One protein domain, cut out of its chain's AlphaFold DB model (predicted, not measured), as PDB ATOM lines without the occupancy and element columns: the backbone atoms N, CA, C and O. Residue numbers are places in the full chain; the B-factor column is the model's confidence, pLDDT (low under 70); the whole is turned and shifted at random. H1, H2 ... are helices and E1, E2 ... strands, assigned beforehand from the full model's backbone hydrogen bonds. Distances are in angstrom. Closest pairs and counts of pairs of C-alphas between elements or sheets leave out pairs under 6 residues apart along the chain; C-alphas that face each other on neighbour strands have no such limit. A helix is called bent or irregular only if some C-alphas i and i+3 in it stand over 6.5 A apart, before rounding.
ATOM      1  N   PHE A   5      29.448  49.949  18.020       98.25
ATOM      2  CA  PHE A   5      28.095  50.454  18.221       98.25
ATOM      3  C   PHE A   5      27.526  49.902  19.524       98.25
ATOM      4  O   PHE A   5      27.841  48.775  19.914       98.25
ATOM      5  N   SER A   6      26.635  50.650  20.171       97.62
ATOM      6  CA  SER A   6      25.904  50.159  21.337       97.62
ATOM      7  C   SER A   6      24.424  50.507  21.290       97.62
ATOM      8  O   SER A   6      24.085  51.599  20.844       97.62
ATOM      9  N   HIS A   7      23.558  49.629  21.795       96.81
ATOM     10  CA  HIS A   7      22.108  49.847  21.845       96.81
ATOM     11  C   HIS A   7      21.481  49.182  23.080       96.81
ATOM     12  O   HIS A   7      21.927  48.115  23.508       96.81
ATOM     13  N   SER A   8      20.423  49.782  23.627       94.12
ATOM     14  CA  SER A   8      19.738  49.294  24.836       94.12
ATOM     15  C   SER A   8      18.213  49.246  24.750       94.12
ATOM     16  O   SER A   8      17.554  48.865  25.721       94.12
ATOM     17  N   GLY A   9      17.645  49.640  23.610       87.56
ATOM     18  CA  GLY A   9      16.206  49.583  23.368       87.56
ATOM     19  C   GLY A   9      15.619  48.177  23.286       87.56
ATOM     20  O   GLY A   9      16.334  47.174  23.320       87.56
ATOM     21  N   ASP A  10      14.296  48.129  23.115       89.44
ATOM     22  CA  ASP A  10      13.548  46.892  22.885       89.44
ATOM     23  C   ASP A  10      14.052  46.174  21.614       89.44
ATOM     24  O   ASP A  10      14.709  46.771  20.760       89.44
ATOM     25  N   ILE A  11      13.692  44.895  21.449       91.25
ATOM     26  CA  ILE A  11      14.076  44.083  20.277       91.25
ATOM     27  C   ILE A  11      13.750  44.805  18.961       91.25
ATOM     28  O   ILE A  11      14.601  44.875  18.083       91.25
ATOM     29  N   GLY A  12      12.552  45.385  18.832       93.50
ATOM     30  CA  GLY A  12      12.156  46.110  17.619       93.50
ATOM     31  C   GLY A  12      13.067  47.300  17.305       93.50
ATOM     32  O   GLY A  12      13.533  47.428  16.175       93.50
ATOM     33  N   ASP A  13      13.386  48.111  18.317       94.44
ATOM     34  CA  ASP A  13      14.285  49.261  18.180       94.44
ATOM     35  C   ASP A  13      15.689  48.811  17.751       94.44
ATOM     36  O   ASP A  13      16.293  49.415  16.865       94.44
ATOM     37  N   LEU A  14      16.185  47.712  18.337       96.81
ATOM     38  CA  LEU A  14      17.482  47.142  17.983       96.81
ATOM     39  C   LEU A  14      17.499  46.685  16.522       96.81
ATOM     40  O   LEU A  14      18.403  47.059  15.778       96.81
ATOM     41  N   ILE A  15      16.505  45.897  16.104       97.88
ATOM     42  CA  ILE A  15      16.420  45.390  14.731       97.88
ATOM     43  C   ILE A  15      16.291  46.538  13.723       97.88
ATOM     44  O   ILE A  15      16.897  46.471  12.654       97.88
ATOM     45  N   ALA A  16      15.565  47.609  14.054       97.62
ATOM     46  CA  ALA A  16      15.507  48.815  13.231       97.62
ATOM     47  C   ALA A  16      16.883  49.498  13.112       97.62
ATOM     48  O   ALA A  16      17.317  49.832  12.009       97.62
ATOM     49  N   ALA A  17      17.600  49.654  14.230       98.00
ATOM     50  CA  ALA A  17      18.905  50.312  14.277       98.00
ATOM     51  C   ALA A  17      20.007  49.560  13.504       98.00
ATOM     52  O   ALA A  17      20.969  50.177  13.038       98.00
ATOM     53  N   LEU A  18      19.869  48.243  13.310       98.31
ATOM     54  CA  LEU A  18      20.808  47.451  12.506       98.31
ATOM     55  C   LEU A  18      20.890  47.906  11.041       98.31
ATOM     56  O   LEU A  18      21.943  47.747  10.422       98.31
ATOM     57  N   ALA A  19      19.834  48.520  10.497       97.94
ATOM     58  CA  ALA A  19      19.876  49.125   9.168       97.94
ATOM     59  C   ALA A  19      20.970  50.207   9.085       97.94
ATOM     60  O   ALA A  19      21.777  50.210   8.155       97.94
ATOM     61  N   THR A  20      21.058  51.067  10.104       98.25
ATOM     62  CA  THR A  20      22.093  52.103  10.224       98.25
ATOM     63  C   THR A  20      23.477  51.501  10.445       98.25
ATOM     64  O   THR A  20      24.437  51.946   9.824       98.25
ATOM     65  N   VAL A  21      23.597  50.451  11.267       98.06
ATOM     66  CA  VAL A  21      24.882  49.750  11.464       98.06
ATOM     67  C   VAL A  21      25.413  49.201  10.140       98.06
ATOM     68  O   VAL A  21      26.581  49.398   9.812       98.06
ATOM     69  N   LYS A  22      24.545  48.561   9.348       97.06
ATOM     70  CA  LYS A  22      24.897  48.035   8.028       97.06
ATOM     71  C   LYS A  22      25.246  49.152   7.039       97.06
ATOM     72  O   LYS A  22      26.215  49.010   6.300       97.06
ATOM     73  N   ALA A  23      24.502  50.262   7.043       95.38
ATOM     74  CA  ALA A  23      24.788  51.429   6.201       95.38
ATOM     75  C   ALA A  23      26.152  52.067   6.512       95.38
ATOM     76  O   ALA A  23      26.850  52.502   5.605       95.38
ATOM     77  N   LEU A  24      26.557  52.072   7.785       96.06
ATOM     78  CA  LEU A  24      27.838  52.617   8.246       96.06
ATOM     79  C   LEU A  24      29.017  51.634   8.110       96.06
ATOM     80  O   LEU A  24      30.093  51.888   8.649       96.06
ATOM     81  N   GLY A  25      28.835  50.517   7.398       94.19
ATOM     82  CA  GLY A  25      29.902  49.558   7.100       94.19
ATOM     83  C   GLY A  25      30.106  48.456   8.144       94.19
ATOM     84  O   GLY A  25      31.053  47.683   8.019       94.19
ATOM     85  N   GLY A  26      29.225  48.339   9.140       96.44
ATOM     86  CA  GLY A  26      29.289  47.267  10.133       96.44
ATOM     87  C   GLY A  26      30.329  47.476  11.241       96.44
ATOM     88  O   GLY A  26      30.998  48.507  11.325       96.44
ATOM     89  N   GLY A  27      30.437  46.499  12.146       97.69
ATOM     90  CA  GLY A  27      31.391  46.549  13.255       97.69
ATOM     91  C   GLY A  27      31.019  45.691  14.464       97.69
ATOM     92  O   GLY A  27      30.316  44.693  14.347       97.69
ATOM     93  N   HIS A  28      31.513  46.067  15.642       98.19
ATOM     94  CA  HIS A  28      31.193  45.397  16.904       98.19
ATOM     95  C   HIS A  28      29.907  45.977  17.499       98.19
ATOM     96  O   HIS A  28      29.781  47.195  17.611       98.19
ATOM     97  N   LEU A  29      28.973  45.126  17.925       98.31
ATOM     98  CA  LEU A  29      27.732  45.533  18.580       98.31
ATOM     99  C   LEU A  29      27.774  45.199  20.073       98.31
ATOM    100  O   LEU A  29      28.064  44.068  20.466       98.31
ATOM    101  N   ARG A  30      27.442  46.180  20.912       97.88
ATOM    102  CA  ARG A  30      27.351  46.029  22.365       97.88
ATOM    103  C   ARG A  30      25.942  46.308  22.871       97.88
ATOM    104  O   ARG A  30      25.413  47.402  22.696       97.88
ATOM    105  N   LEU A  31      25.343  45.322  23.522       97.31
ATOM    106  CA  LEU A  31      24.039  45.452  24.165       97.31
ATOM    107  C   LEU A  31      24.237  45.779  25.642       97.31
ATOM    108  O   LEU A  31      25.120  45.214  26.283       97.31
ATOM    109  N   PHE A  32      23.438  46.700  26.171       95.19
ATOM    110  CA  PHE A  32      23.568  47.158  27.554       95.19
ATOM    111  C   PHE A  32      22.198  47.450  28.181       95.19
ATOM    112  O   PHE A  32      21.222  47.651  27.451       95.19
ATOM    113  N   PRO A  33      22.082  47.468  29.520       93.19
ATOM    114  CA  PRO A  33      20.805  47.656  30.186       93.19
ATOM    115  C   PRO A  33      20.442  49.140  30.302       93.19
ATOM    116  O   PRO A  33      21.277  49.991  30.588       93.19
ATOM    117  N   SER A  34      19.155  49.455  30.163       82.94
ATOM    118  CA  SER A  34      18.660  50.835  30.161       82.94
ATOM    119  C   SER A  34      17.208  50.903  30.619       82.94
ATOM    120  O   SER A  34      16.452  49.957  30.423       82.94
ATOM    121  N   SER A  35      16.820  52.006  31.258       75.88
ATOM    122  CA  SER A  35      15.450  52.242  31.735       75.88
ATOM    123  C   SER A  35      14.596  53.057  30.756       75.88
ATOM    124  O   SER A  35      13.488  53.450  31.105       75.88
ATOM    125  N   HIS A  36      15.105  53.350  29.554       71.50
ATOM    126  CA  HIS A  36      14.403  54.195  28.580       71.50
ATOM    127  C   HIS A  36      13.163  53.525  27.974       71.50
ATOM    128  O   HIS A  36      12.291  54.218  27.457       71.50
ATOM    129  N   THR A  37      13.074  52.194  28.014       70.31
ATOM    130  CA  THR A  37      11.945  51.442  27.465       70.31
ATOM    131  C   THR A  37      11.241  50.640  28.555       70.31
ATOM    132  O   THR A  37      11.854  50.196  29.528       70.31
ATOM    133  N   GLY A  38       9.933  50.421  28.383       67.12
ATOM    134  CA  GLY A  38       9.147  49.572  29.289       67.12
ATOM    135  C   GLY A  38       9.597  48.105  29.292       67.12
ATOM    136  O   GLY A  38       9.250  47.357  30.200       67.12
ATOM    137  N   TYR A  39      10.394  47.699  28.300       75.38
ATOM    138  CA  TYR A  39      10.935  46.357  28.135       75.38
ATOM    139  C   TYR A  39      12.469  46.425  28.074       75.38
ATOM    140  O   TYR A  39      13.079  46.155  27.047       75.38
ATOM    141  N   ARG A  40      13.098  46.686  29.222       83.19
ATOM    142  CA  ARG A  40      14.560  46.749  29.396       83.19
ATOM    143  C   ARG A  40      15.326  45.658  28.631       83.19
ATOM    144  O   ARG A  40      15.002  44.473  28.736       83.19
ATOM    145  N   MET A  41      16.384  46.044  27.918       92.12
ATOM    146  CA  MET A  41      17.382  45.096  27.423       92.12
ATOM    147  C   MET A  41      18.065  44.420  28.621       92.12
ATOM    148  O   MET A  41      18.701  45.085  29.440       92.12
ATOM    149  N   THR A  42      17.887  43.106  28.754       92.25
ATOM    150  CA  THR A  42      18.524  42.282  29.793       92.25
ATOM    151  C   THR A  42      19.554  41.357  29.163       92.25
ATOM    152  O   THR A  42      19.562  41.166  27.942       92.25
ATOM    153  N   ARG A  43      20.409  40.752  29.990       92.31
ATOM    154  CA  ARG A  43      21.413  39.807  29.504       92.31
ATOM    155  C   ARG A  43      20.756  38.598  28.847       92.31
ATOM    156  O   ARG A  43      21.168  38.193  27.774       92.31
ATOM    157  N   GLU A  44      19.673  38.095  29.426       91.50
ATOM    158  CA  GLU A  44      18.903  36.965  28.897       91.50
ATOM    159  C   GLU A  44      18.320  37.282  27.513       91.50
ATOM    160  O   GLU A  44      18.359  36.446  26.612       91.50
ATOM    161  N   ARG A  45      17.824  38.510  27.306       91.31
ATOM    162  CA  ARG A  45      17.338  38.952  25.989       91.31
ATOM    163  C   ARG A  45      18.466  39.095  24.980       91.31
ATOM    164  O   ARG A  45      18.300  38.679  23.838       91.31
ATOM    165  N   ALA A  46      19.601  39.652  25.399       93.94
ATOM    166  CA  ALA A  46      20.791  39.739  24.562       93.94
ATOM    167  C   ALA A  46      21.267  38.344  24.120       93.94
ATOM    168  O   ALA A  46      21.544  38.149  22.941       93.94
ATOM    169  N   GLU A  47      21.277  37.361  25.026       93.31
ATOM    170  CA  GLU A  47      21.619  35.972  24.698       93.31
ATOM    171  C   GLU A  47      20.585  35.317  23.770       93.31
ATOM    172  O   GLU A  47      20.957  34.637  22.820       93.31
ATOM    173  N   SER A  48      19.286  35.580  23.955       92.50
ATOM    174  CA  SER A  48      18.241  35.092  23.040       92.50
ATOM    175  C   SER A  48      18.332  35.690  21.624       92.50
ATOM    176  O   SER A  48      17.882  35.075  20.655       92.50
ATOM    177  N   LEU A  49      18.900  36.892  21.487       96.06
ATOM    178  CA  LEU A  49      19.144  37.566  20.207       96.06
ATOM    179  C   LEU A  49      20.483  37.186  19.573       96.06
ATOM    180  O   LEU A  49      20.636  37.320  18.359       96.06
ATOM    181  N   ARG A  50      21.453  36.745  20.378       96.56
ATOM    182  CA  ARG A  50      22.835  36.504  19.956       96.56
ATOM    183  C   ARG A  50      22.933  35.651  18.686       96.56
ATOM    184  O   ARG A  50      23.598  36.127  17.768       96.56
ATOM    185  N   PRO A  51      22.246  34.495  18.551       97.75
ATOM    186  CA  PRO A  51      22.349  33.684  17.337       97.75
ATOM    187  C   PRO A  51      21.931  34.438  16.066       97.75
ATOM    188  O   PRO A  51      22.565  34.302  15.024       97.75
ATOM    189  N   LEU A  52      20.894  35.279  16.150       98.31
ATOM    190  CA  LEU A  52      20.440  36.093  15.021       98.31
ATOM    191  C   LEU A  52      21.461  37.175  14.675       98.31
ATOM    192  O   LEU A  52      21.747  37.404  13.502       98.31
ATOM    193  N   LEU A  53      21.994  37.856  15.688       98.25
ATOM    194  CA  LEU A  53      22.941  38.951  15.498       98.25
ATOM    195  C   LEU A  53      24.293  38.443  14.966       98.25
ATOM    196  O   LEU A  53      24.852  39.047  14.059       98.25
ATOM    197  N   GLU A  54      24.795  37.315  15.469       97.12
ATOM    198  CA  GLU A  54      26.050  36.705  15.004       97.12
ATOM    199  C   GLU A  54      25.935  36.109  13.590       97.12
ATOM    200  O   GLU A  54      26.938  35.997  12.893       97.12
ATOM    201  N   ALA A  55      24.721  35.815  13.107       94.62
ATOM    202  CA  ALA A  55      24.485  35.412  11.718       94.62
ATOM    203  C   ALA A  55      24.625  36.567  10.700       94.62
ATOM    204  O   ALA A  55      24.548  36.341   9.490       94.62
ATOM    205  N   GLN A  56      24.799  37.812  11.158       96.38
ATOM    206  CA  GLN A  56      24.915  38.973  10.280       96.38
ATOM    207  C   GLN A  56      26.375  39.229   9.912       96.38
ATOM    208  O   GLN A  56      27.170  39.644  10.748       96.38
ATOM    209  N   THR A  57      26.722  39.080   8.634       93.00
ATOM    210  CA  THR A  57      28.114  39.201   8.149       93.00
ATOM    211  C   THR A  57      28.744  40.584   8.346       93.00
ATOM    212  O   THR A  57      29.964  40.715   8.326       93.00
ATOM    213  N   TYR A  58      27.934  41.625   8.558       95.31
ATOM    214  CA  TYR A  58      28.400  42.980   8.869       95.31
ATOM    215  C   TYR A  58      28.621  43.220  10.374       95.31
ATOM    216  O   TYR A  58      29.057  44.304  10.762       95.31
ATOM    217  N   LEU A  59      28.319  42.248  11.239       97.69
ATOM    218  CA  LEU A  59      28.612  42.312  12.668       97.69
ATOM    219  C   LEU A  59      29.833  41.446  12.983       97.69
ATOM    220  O   LEU A  59      29.800  40.228  12.872       97.69
ATOM    221  N   ALA A  60      30.916  42.083  13.424       96.94
ATOM    222  CA  ALA A  60      32.164  41.401  13.764       96.94
ATOM    223  C   ALA A  60      32.096  40.677  15.120       96.94
ATOM    224  O   ALA A  60      32.813  39.708  15.351       96.94
ATOM    225  N   SER A  61      31.275  41.173  16.049       97.00
ATOM    226  CA  SER A  61      31.001  40.515  17.331       97.00
ATOM    227  C   SER A  61      29.781  41.122  18.009       97.00
ATOM    228  O   SER A  61      29.532  42.321  17.858       97.00
ATOM    229  N   VAL A  62      29.126  40.350  18.872       97.31
ATOM    230  CA  VAL A  62      28.023  40.811  19.725       97.31
ATOM    231  C   VAL A  62      28.404  40.591  21.185       97.31
ATOM    232  O   VAL A  62      28.769  39.485  21.579       97.31
ATOM    233  N   GLN A  63      28.368  41.632  22.012       96.31
ATOM    234  CA  GLN A  63      28.830  41.556  23.402       96.31
ATOM    235  C   GLN A  63      27.866  42.249  24.360       96.31
ATOM    236  O   GLN A  63      27.185  43.205  23.999       96.31
ATOM    237  N   TRP A  64      27.837  41.780  25.604       96.75
ATOM    238  CA  TRP A  64      27.181  42.493  26.696       96.75
ATOM    239  C   TRP A  64      28.108  43.580  27.251       96.75
ATOM    240  O   TRP A  64      29.318  43.369  27.347       96.75
ATOM    241  N   ALA A  65      27.543  44.717  27.644       95.31
ATOM    242  CA  ALA A  65      28.240  45.810  28.308       95.31
ATOM    243  C   ALA A  65      27.399  46.377  29.464       95.31
ATOM    244  O   ALA A  65      26.175  46.293  29.462       95.31
ATOM    245  N   GLU A  66      28.062  47.009  30.433       92.75
ATOM    246  CA  GLU A  66      27.395  47.667  31.570       92.75
ATOM    247  C   GLU A  66      26.788  49.035  31.201       92.75
ATOM    248  O   GLU A  66      25.966  49.577  31.934       92.75
ATOM    249  N   GLY A  67      27.169  49.597  30.050       93.38
ATOM    250  CA  GLY A  67      26.701  50.895  29.572       93.38
ATOM    251  C   GLY A  67      27.042  51.151  28.099       93.38
ATOM    252  O   GLY A  67      27.670  50.303  27.452       93.38
ATOM    253  N   PRO A  68      26.636  52.314  27.556       94.12
ATOM    254  CA  PRO A  68      26.891  52.661  26.164       94.12
ATOM    255  C   PRO A  68      28.393  52.796  25.903       94.12
ATOM    256  O   PRO A  68      29.130  53.372  26.702       94.12
ATOM    257  N   THR A  69      28.852  52.288  24.762       93.50
ATOM    258  CA  THR A  69      30.251  52.402  24.327       93.50
ATOM    259  C   THR A  69      30.314  52.583  22.814       93.50
ATOM    260  O   THR A  69      29.532  51.985  22.080       93.50
ATOM    261  N   GLY A  70      31.253  53.402  22.336       95.62
ATOM    262  CA  GLY A  70      31.312  53.768  20.919       95.62
ATOM    263  C   GLY A  70      30.091  54.586  20.483       95.62
ATOM    264  O   GLY A  70      29.618  55.451  21.222       95.62
ATOM    265  N   THR A  71      29.584  54.321  19.279       96.94
ATOM    266  CA  THR A  71      28.398  54.989  18.731       96.94
ATOM    267  C   THR A  71      27.141  54.485  19.434       96.94
ATOM    268  O   THR A  71      26.679  53.370  19.186       96.94
ATOM    269  N   ASN A  72      26.569  55.315  20.308       96.62
ATOM    270  CA  ASN A  72      25.327  54.995  21.001       96.62
ATOM    271  C   ASN A  72      24.112  55.175  20.080       96.62
ATOM    272  O   ASN A  72      23.635  56.295  19.888       96.62
ATOM    273  N   LEU A  73      23.591  54.057  19.578       97.00
ATOM    274  CA  LEU A  73      22.426  53.979  18.702       97.00
ATOM    275  C   LEU A  73      21.117  54.352  19.396       97.00
ATOM    276  O   LEU A  73      20.094  54.388  18.734       97.00
ATOM    277  N   ASP A  74      21.100  54.624  20.702       95.06
ATOM    278  CA  ASP A  74      19.896  55.086  21.396       95.06
ATOM    279  C   ASP A  74      19.675  56.603  21.296       95.06
ATOM    280  O   ASP A  74      18.620  57.098  21.706       95.06
ATOM    281  N   ALA A  75      20.648  57.346  20.752       94.88
ATOM    282  CA  ALA A  75      20.650  58.808  20.712       94.88
ATOM    283  C   ALA A  75      19.454  59.415  19.950       94.88
ATOM    284  O   ALA A  75      19.033  60.531  20.265       94.88
ATOM    285  N   TRP A  76      18.851  58.673  19.012       95.00
ATOM    286  CA  TRP A  76      17.666  59.113  18.262       95.00
ATOM    287  C   TRP A  76      16.467  59.413  19.161       95.00
ATOM    288  O   TRP A  76      15.627  60.234  18.797       95.00
ATOM    289  N   ARG A  77      16.389  58.822  20.363       92.31
ATOM    290  CA  ARG A  77      15.298  59.095  21.315       92.31
ATOM    291  C   ARG A  77      15.277  60.555  21.769       92.31
ATOM    292  O   ARG A  77      14.204  61.096  22.009       92.31
ATOM    293  N   GLY A  78      16.440  61.210  21.825       92.94
ATOM    294  CA  GLY A  78      16.552  62.649  22.090       92.94
ATOM    295  C   GLY A  78      16.233  63.537  20.879       92.94
ATOM    296  O   GLY A  78      16.180  64.755  21.015       92.94
ATOM    297  N   ARG A  79      16.032  62.941  19.697       92.69
ATOM    298  CA  ARG A  79      15.733  63.608  18.417       92.69
ATOM    299  C   ARG A  79      14.499  63.000  17.743       92.69
ATOM    300  O   ARG A  79      14.438  62.899  16.520       92.69
ATOM    301  N   TYR A  80      13.538  62.555  18.549       93.38
ATOM    302  CA  TYR A  80      12.369  61.827  18.069       93.38
ATOM    303  C   TYR A  80      11.592  62.628  17.015       93.38
ATOM    304  O   TYR A  80      11.210  63.775  17.252       93.38
ATOM    305  N   ASN A  81      11.309  62.001  15.874       92.69
ATOM    306  CA  ASN A  81      10.532  62.591  14.791       92.69
ATOM    307  C   ASN A  81       9.378  61.658  14.412       92.69
ATOM    308  O   ASN A  81       9.566  60.666  13.715       92.69
ATOM    309  N   SER A  82       8.159  62.008  14.828       88.88
ATOM    310  CA  SER A  82       6.954  61.194  14.602       88.88
ATOM    311  C   SER A  82       6.566  61.010  13.131       88.88
ATOM    312  O   SER A  82       5.677  60.213  12.839       88.88
ATOM    313  N   ARG A  83       7.209  61.735  12.206       90.19
ATOM    314  CA  ARG A  83       7.008  61.590  10.757       90.19
ATOM    315  C   ARG A  83       7.858  60.480  10.140       90.19
ATOM    316  O   ARG A  83       7.657  60.163   8.974       90.19
ATOM    317  N   LEU A  84       8.808  59.924  10.891       93.62
ATOM    318  CA  LEU A  84       9.743  58.909  10.424       93.62
ATOM    319  C   LEU A  84       9.498  57.572  11.125       93.62
ATOM    320  O   LEU A  84       9.009  57.509  12.256       93.62
ATOM    321  N   ASN A  85       9.882  56.489  10.451       95.19
ATOM    322  CA  ASN A  85      10.030  55.196  11.110       95.19
ATOM    323  C   ASN A  85      11.325  55.141  11.930       95.19
ATOM    324  O   ASN A  85      12.219  55.968  11.758       95.19
ATOM    325  N   ILE A  86      11.433  54.156  12.826       95.94
ATOM    326  CA  ILE A  86      12.580  54.037  13.739       95.94
ATOM    327  C   ILE A  86      13.905  53.894  12.983       95.94
ATOM    328  O   ILE A  86      14.869  54.552  13.358       95.94
ATOM    329  N   ALA A  87      13.960  53.104  11.908       97.25
ATOM    330  CA  ALA A  87      15.194  52.919  11.144       97.25
ATOM    331  C   ALA A  87      15.702  54.246  10.548       97.25
ATOM    332  O   ALA A  87      16.886  54.561  10.667       97.25
ATOM    333  N   ASP A  88      14.803  55.062   9.993       97.38
ATOM    334  CA  ASP A  88      15.148  56.381   9.451       97.38
ATOM    335  C   ASP A  88      15.492  57.388  10.560       97.38
ATOM    336  O   ASP A  88      16.424  58.170  10.404       97.38
ATOM    337  N   MET A  89      14.808  57.342  11.712       97.38
ATOM    338  CA  MET A  89      15.165  58.175  12.872       97.38
ATOM    339  C   MET A  89      16.578  57.876  13.382       97.38
ATOM    340  O   MET A  89      17.316  58.797  13.742       97.38
ATOM    341  N   VAL A  90      16.967  56.597  13.423       97.69
ATOM    342  CA  VAL A  90      18.326  56.189  13.804       97.69
ATOM    343  C   VAL A  90      19.325  56.680  12.752       97.69
ATOM    344  O   VAL A  90      20.338  57.275  13.119       97.69
ATOM    345  N   ALA A  91      19.027  56.504  11.461       97.81
ATOM    346  CA  ALA A  91      19.885  56.969  10.372       97.81
ATOM    347  C   ALA A  91      20.122  58.490  10.431       97.81
ATOM    348  O   ALA A  91      21.275  58.919  10.504       97.81
ATOM    349  N   ASP A  92      19.054  59.285  10.533       97.44
ATOM    350  CA  ASP A  92      19.119  60.747  10.667       97.44
ATOM    351  C   ASP A  92      19.923  61.172  11.897       97.44
ATOM    352  O   ASP A  92      20.738  62.097  11.840       97.44
ATOM    353  N   CYS A  93      19.732  60.486  13.029       97.44
ATOM    354  CA  CYS A  93      20.458  60.815  14.250       97.44
ATOM    355  C   CYS A  93      21.976  60.638  14.096       97.44
ATOM    356  O   CYS A  93      22.740  61.361  14.748       97.44
ATOM    357  N   HIS A  94      22.405  59.698  13.253       96.81
ATOM    358  CA  HIS A  94      23.806  59.335  13.052       96.81
ATOM    359  C   HIS A  94      24.393  59.815  11.718       96.81
ATOM    360  O   HIS A  94      25.533  59.474  11.413       96.81
ATOM    361  N   GLY A  95      23.657  60.625  10.949       95.69
ATOM    362  CA  GLY A  95      24.116  61.142   9.658       95.69
ATOM    363  C   GLY A  95      24.336  60.052   8.605       95.69
ATOM    364  O   GLY A  95      25.177  60.219   7.727       95.69
TER     365      GLY A  95
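Overview. This is residues 5 to 95 of the 428 residues of the protein "Methyltransferase" of Fimbriiglobus ruber (UniProt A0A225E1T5). A small wall of three parallel strands has two helices, H1 and H2, over one face; beyond its E1 edge, H4 packs on H1 and the short H3 packs on H4. The printed part has 91 residues with four named helices and three named strands, in the order E1, H1, E2, H2, E3, H3, H4. The sheet runs E1, E2, E3, and the class is mixed, helices and strands. The whole is compact, with a radius of gyration of the C-alphas of 12.1 A and spans of 32 by 29 by 20 A.

Arrangement. Start at E1, residues 5 to 7, an edge strand parallel to E2, residues 27 to 31, at 25 degrees; look for N 5 and O 28, 2.8 A apart. E2 is in turn parallel to E3, residues 59 to 64, at 21 degrees, with N 31 and O 63 at 2.8 A. H1, residues 11 to 23, is on this sheet at a height of 9.8 A, over E2 and only just over E1, where 3 of its C-alphas fall; it runs along the strands, at 14 degrees to E2 on the local plane. H2, residues 43 to 54, is on the same face at a height of 8.9 A, over E3; its closest C-alphas to E3 are those of Glu 54 and Val 62, 6.6 A apart. These are two layers, helices on one face of a sheet. E1, H1, E2 and E2, H2, E3 are strand-helix-strand units, parallel neighbour strands joined through a helix, with right-handed crossovers. Farther on, residues 71 to 72 pair in parallel with residues 5 to 6 of E1. H4, residues 86 to 94, touches H1 at a steep tilt of 48 degrees, the same way, closest at the C-alphas of Ala 16 and Ala 87, 4.6 A. H3, residues 75 to 79, touches H4, closest at the C-alphas of Trp 76 and Cys 93, 5.2 A. Each O i to N i+4 pair is within hydrogen-bond range in H4, against 7 of 9 in H1, 6 of 8 in H2 and 0 of 1 in H3, where 2 of 2 O i to N i+3 pairs are.

Along the chain. Find C-alpha 5 at (28.095, 50.454, 18.221), where E1 begins its 7.0 A. H1 spans 19.2 A, E2 13.2 A, H2 15.5 A and E3 14.1 A. H2 is irregular: C-alphas 48 and 51 are 7.2 A apart. H3 spans 7.2 A, and H4 runs 12.4 A to C-alpha 94 at (23.806, 59.335, 13.052).

Size, cuts and confidence. The C-alphas farthest apart, of Glu 44 and Arg 83, are 32.8 A apart. The printed part has no cut, and the link from E2 to H2, 11 residues, is long. Mean pLDDT of the printed part is 93.8; look at residue 38 for the one value under 70.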